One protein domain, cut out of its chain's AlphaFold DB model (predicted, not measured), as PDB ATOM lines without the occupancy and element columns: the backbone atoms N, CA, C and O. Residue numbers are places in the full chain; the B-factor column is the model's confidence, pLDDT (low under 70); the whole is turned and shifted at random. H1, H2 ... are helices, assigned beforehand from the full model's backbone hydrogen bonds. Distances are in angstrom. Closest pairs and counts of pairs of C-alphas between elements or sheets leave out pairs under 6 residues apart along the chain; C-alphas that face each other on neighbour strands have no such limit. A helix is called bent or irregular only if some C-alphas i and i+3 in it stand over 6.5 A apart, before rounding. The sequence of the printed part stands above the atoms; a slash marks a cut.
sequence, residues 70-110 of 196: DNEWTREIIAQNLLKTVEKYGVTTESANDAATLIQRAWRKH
ATOM      1  N   ASP A  70     179.206 179.881 153.510       52.66
ATOM      2  CA  ASP A  70     179.462 181.055 154.352       52.66
ATOM      3  C   ASP A  70     180.959 181.272 154.618       52.66
ATOM      4  O   ASP A  70     181.369 181.612 155.725       52.66
ATOM      5  N   ASN A  71     181.807 181.093 153.601       63.25
ATOM      6  CA  ASN A  71     183.114 181.741 153.619       63.25
ATOM      7  C   ASN A  71     183.075 182.931 152.653       63.25
ATOM      8  O   ASN A  71     182.678 182.820 151.494       63.25
ATOM      9  N   GLU A  72     183.427 184.105 153.173       64.06
ATOM     10  CA  GLU A  72     183.460 185.390 152.462       64.06
ATOM     11  C   GLU A  72     184.211 185.288 151.124       64.06
ATOM     12  O   GLU A  72     183.770 185.810 150.100       64.06
ATOM     13  N   TRP A  73     185.259 184.464 151.109       67.62
ATOM     14  CA  TRP A  73     186.051 184.113 149.937       67.62
ATOM     15  C   TRP A  73     185.234 183.502 148.783       67.62
ATOM     16  O   TRP A  73     185.460 183.823 147.617       67.62
ATOM     17  N   THR A  74     184.238 182.657 149.073       73.88
ATOM     18  CA  THR A  74     183.361 182.062 148.048       73.88
ATOM     19  C   THR A  74     182.483 183.124 147.394       73.88
ATOM     20  O   THR A  74     182.287 183.087 146.180       73.88
ATOM     21  N   ARG A  75     182.001 184.115 148.156       74.38
ATOM     22  CA  ARG A  75     181.206 185.224 147.603       74.38
ATOM     23  C   ARG A  75     182.043 186.085 146.666       74.38
ATOM     24  O   ARG A  75     181.574 186.426 145.584       74.38
ATOM     25  N   GLU A  76     183.285 186.372 147.044       79.81
ATOM     26  CA  GLU A  76     184.205 187.153 146.218       79.81
ATOM     27  C   GLU A  76     184.595 186.416 144.929       79.81
ATOM     28  O   GLU A  76     184.518 186.994 143.845       79.81
ATOM     29  N   ILE A  77     184.898 185.115 144.996       81.19
ATOM     30  CA  ILE A  77     185.172 184.302 143.799       81.19
ATOM     31  C   ILE A  77     183.958 184.252 142.867       81.19
ATOM     32  O   ILE A  77     184.108 184.398 141.652       81.19
ATOM     33  N   ILE A  78     182.756 184.044 143.409       82.50
ATOM     34  CA  ILE A  78     181.523 184.020 142.613       82.50
ATOM     35  C   ILE A  78     181.298 185.382 141.952       82.50
ATOM     36  O   ILE A  78     181.033 185.427 140.752       82.50
ATOM     37  N   ALA A  79     181.458 186.481 142.693       83.06
ATOM     38  CA  ALA A  79     181.305 187.833 142.166       83.06
ATOM     39  C   ALA A  79     182.314 188.128 141.044       83.06
ATOM     40  O   ALA A  79     181.929 188.619 139.985       83.06
ATOM     41  N   GLN A  80     183.582 187.758 141.228       83.75
ATOM     42  CA  GLN A  80     184.632 187.927 140.222       83.75
ATOM     43  C   GLN A  80     184.374 187.087 138.964       83.75
ATOM     44  O   GLN A  80     184.542 187.568 137.843       83.75
ATOM     45  N   ASN A  81     183.932 185.837 139.117       84.81
ATOM     46  CA  ASN A  81     183.574 184.984 137.980       84.81
ATOM     47  C   ASN A  81     182.347 185.512 137.233       84.81
ATOM     48  O   ASN A  81     182.311 185.468 136.000       84.81
ATOM     49  N   LEU A  82     181.362 186.034 137.962       85.12
ATOM     50  CA  LEU A  82     180.184 186.662 137.385       85.12
ATOM     51  C   LEU A  82     180.569 187.921 136.596       85.12
ATOM     52  O   LEU A  82     180.196 188.021 135.432       85.12
ATOM     53  N   LEU A  83     181.389 188.809 137.166       83.31
ATOM     54  CA  LEU A  83     181.918 190.001 136.489       83.31
ATOM     55  C   LEU A  83     182.654 189.641 135.193       83.31
ATOM     56  O   LEU A  83     182.299 190.149 134.134       83.31
ATOM     57  N   LYS A  84     183.590 188.684 135.239       84.50
ATOM     58  CA  LYS A  84     184.315 188.206 134.044       84.50
ATOM     59  C   LYS A  84     183.390 187.638 132.973       84.50
ATOM     60  O   LYS A  84     183.636 187.789 131.779       84.50
ATOM     61  N   THR A  85     182.339 186.940 133.393       84.62
ATOM     62  CA  THR A  85     181.358 186.361 132.472       84.62
ATOM     63  C   THR A  85     180.553 187.465 131.796       84.62
ATOM     64  O   THR A  85     180.409 187.457 130.579       84.62
ATOM     65  N   VAL A  86     180.078 188.437 132.568       83.94
ATOM     66  CA  VAL A  86     179.293 189.581 132.093       83.94
ATOM     67  C   VAL A  86     180.123 190.463 131.146       83.94
ATOM     68  O   VAL A  86     179.654 190.779 130.051       83.94
ATOM     69  N   GLU A  87     181.393 190.729 131.471       83.44
ATOM     70  CA  GLU A  87     182.338 191.415 130.576       83.44
ATOM     71  C   GLU A  87     182.573 190.652 129.267       83.44
ATOM     72  O   GLU A  87     182.584 191.254 128.193       83.44
ATOM     73  N   LYS A  88     182.703 189.318 129.316       86.44
ATOM     74  CA  LYS A  88     182.843 188.484 128.109       86.44
ATOM     75  C   LYS A  88     181.650 188.633 127.159       86.44
ATOM     76  O   LYS A  88     181.822 188.521 125.947       86.44
ATOM     77  N   TYR A  89     180.456 188.885 127.689       86.19
ATOM     78  CA  TYR A  89     179.254 189.150 126.895       86.19
ATOM     79  C   TYR A  89     179.133 190.613 126.436       86.19
ATOM     80  O   TYR A  89     178.112 190.987 125.864       86.19
ATOM     81  N   GLY A  90     180.172 191.429 126.635       85.50
ATOM     82  CA  GLY A  90     180.224 192.818 126.183       85.50
ATOM     83  C   GLY A  90     179.459 193.789 127.079       85.50
ATOM     84  O   GLY A  90     179.248 194.935 126.690       85.50
ATOM     85  N   VAL A  91     179.037 193.353 128.267       85.62
ATOM     86  CA  VAL A  91     178.395 194.233 129.242       85.62
ATOM     87  C   VAL A  91     179.491 194.951 130.017       85.62
ATOM     88  O   VAL A  91     180.206 194.353 130.819       85.62
ATOM     89  N   THR A  92     179.630 196.246 129.753       87.25
ATOM     90  CA  THR A  92     180.538 197.122 130.493       87.25
ATOM     91  C   THR A  92     179.921 197.529 131.829       87.25
ATOM     92  O   THR A  92     178.701 197.498 132.012       87.25
ATOM     93  N   THR A  93     180.761 197.960 132.769       82.25
ATOM     94  CA  THR A  93     180.314 198.525 134.053       82.25
ATOM     95  C   THR A  93     179.384 199.725 133.864       82.25
ATOM     96  O   THR A  93     178.410 199.867 134.596       82.25
ATOM     97  N   GLU A  94     179.648 200.555 132.854       86.88
ATOM     98  CA  GLU A  94     178.810 201.697 132.475       86.88
ATOM     99  C   GLU A  94     177.420 201.237 132.019       86.88
ATOM    100  O   GLU A  94     176.415 201.662 132.584       86.88
ATOM    101  N   SER A  95     177.353 200.260 131.106       89.06
ATOM    102  CA  SER A  95     176.084 199.696 130.634       89.06
ATOM    103  C   SER A  95     175.278 199.034 131.759       89.06
ATOM    104  O   SER A  95     174.055 199.177 131.819       89.06
ATOM    105  N   ALA A  96     175.953 198.343 132.683       86.19
ATOM    106  CA  ALA A  96     175.316 197.748 133.852       86.19
ATOM    107  C   ALA A  96     174.751 198.814 134.812       86.19
ATOM    108  O   ALA A  96     173.631 198.658 135.306       86.19
ATOM    109  N   ASN A  97     175.485 199.906 135.042       88.69
ATOM    110  CA  ASN A  97     175.037 201.025 135.875       88.69
ATOM    111  C   ASN A  97     173.860 201.781 135.247       88.69
ATOM    112  O   ASN A  97     172.899 202.114 135.948       88.69
ATOM    113  N   ASP A  98     173.882 201.995 133.934       90.81
ATOM    114  CA  ASP A  98     172.775 202.607 133.200       90.81
ATOM    115  C   ASP A  98     171.514 201.743 133.286       90.81
ATOM    116  O   ASP A  98     170.429 202.232 133.621       90.81
ATOM    117  N   ALA A  99     171.656 200.430 133.070       89.50
ATOM    118  CA  ALA A  99     170.562 199.477 133.216       89.50
ATOM    119  C   ALA A  99     170.005 199.472 134.648       89.50
ATOM    120  O   ALA A  99     168.786 199.530 134.835       89.50
ATOM    121  N   ALA A 100     170.872 199.463 135.664       91.38
ATOM    122  CA  ALA A 100     170.461 199.528 137.062       91.38
ATOM    123  C   ALA A 100     169.684 200.818 137.364       91.38
ATOM    124  O   ALA A 100     168.619 200.768 137.985       91.38
ATOM    125  N   THR A 101     170.155 201.962 136.864       93.38
ATOM    126  CA  THR A 101     169.499 203.268 137.031       93.38
ATOM    127  C   THR A 101     168.118 203.288 136.377       93.38
ATOM    128  O   THR A 101     167.144 203.746 136.983       93.38
ATOM    129  N   LEU A 102     167.991 202.737 135.167       94.19
ATOM    130  CA  LEU A 102     166.713 202.610 134.464       94.19
ATOM    131  C   LEU A 102     165.726 201.720 135.225       94.19
ATOM    132  O   LEU A 102     164.573 202.116 135.417       94.19
ATOM    133  N   ILE A 103     166.175 200.556 135.704       92.94
ATOM    134  CA  ILE A 103     165.354 199.625 136.489       92.94
ATOM    135  C   ILE A 103     164.873 200.301 137.775       92.94
ATOM    136  O   ILE A 103     163.680 200.273 138.078       92.94
ATOM    137  N   GLN A 104     165.769 200.966 138.507       91.69
ATOM    138  CA  GLN A 104     165.420 201.684 139.733       91.69
ATOM    139  C   GLN A 104     164.423 202.816 139.465       91.69
ATOM    140  O   GLN A 104     163.445 202.962 140.200       91.69
ATOM    141  N   ARG A 105     164.622 203.602 138.401       90.69
ATOM    142  CA  ARG A 105     163.708 204.687 138.014       90.69
ATOM    143  C   ARG A 105     162.325 204.151 137.654       90.69
ATOM    144  O   ARG A 105     161.323 204.706 138.110       90.69
ATOM    145  N   ALA A 106     162.261 203.072 136.877       91.50
ATOM    146  CA  ALA A 106     161.011 202.416 136.511       91.50
ATOM    147  C   ALA A 106     160.291 201.858 137.747       91.50
ATOM    148  O   ALA A 106     159.102 202.114 137.936       91.50
ATOM    149  N   TRP A 107     161.025 201.184 138.633       92.69
ATOM    150  CA  TRP A 107     160.489 200.636 139.874       92.69
ATOM    151  C   TRP A 107     159.951 201.729 140.801       92.69
ATOM    152  O   TRP A 107     158.843 201.593 141.310       92.69
ATOM    153  N   ARG A 108     160.669 202.849 140.969       87.69
ATOM    154  CA  ARG A 108     160.199 204.000 141.763       87.69
ATOM    155  C   ARG A 108     158.965 204.648 141.152       87.69
ATOM    156  O   ARG A 108     158.069 205.034 141.889       87.69
ATOM    157  N   LYS A 109     158.890 204.769 139.823       88.38
ATOM    158  CA  LYS A 109     157.699 205.297 139.139       88.38
ATOM    159  C   LYS A 109     156.486 204.394 139.360       88.38
ATOM    160  O   LYS A 109     155.399 204.905 139.601       88.38
ATOM    161  N   HIS A 110     156.683 203.080 139.291       85.06
ATOM    162  CA  HIS A 110     155.622 202.096 139.476       85.06
ATOM    163  C   HIS A 110     155.172 201.979 140.939       85.06
ATOM    164  O   HIS A 110     153.984 201.859 141.211       85.06
TER     165      HIS A 110
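AT A GLANCE: This is residues 70 to 110 of the 196 residues of an uncharacterized protein of Aphis glycines (UniProt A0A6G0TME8). Two helices of similar length, H1 and H2, form a wide, open V, with the short turn of residues 89 to 92 at its corner and the space between the arms empty. The arms spread away from that corner, and their far parts, residues 70 to 82 and 97 to 110, stand free. The printed part has 41 residues with two named helices, H1 then H2, and no named strand; its class is all helix. It is only just loose, close to extended, with a radius of gyration of the C-alphas of 13.5 A, and its outline is flat, spanning 37 by 27 by 11 A.

HOW THE PARTS SIT: H1, residues 72 to 88, comes first along the printed part. A tight link of 4 residues joins it to H2, residues 93 to 110. H1 and H2 are only just apart, with their closest C-alphas 8.2 A from each other. In both helices every pair of O i and N i+4 is within hydrogen-bond range. Neither helix is bent.

IN THESE COORDINATES: H1 begins at C-alpha 72, at (183.460, 185.390, 152.462), and ends at C-alpha 88, at (182.843, 188.484, 128.109), 24.6 A from first to last C-alpha. H2 begins at C-alpha 93, at (180.314, 198.525, 134.053), and ends at C-alpha 110, at (155.622, 202.096, 139.476), 25.5 A from first to last C-alpha.

THE WHOLE: The two C-alphas farthest apart are those of Asn 71 and Lys 109, at 37.6 A. The printed part runs from residue 70 to 110 with no cut, and its one link between helices is tight. The mean pLDDT of the printed part is 83.9, and the model's confidence is low, under 70, at residues 70 to 73.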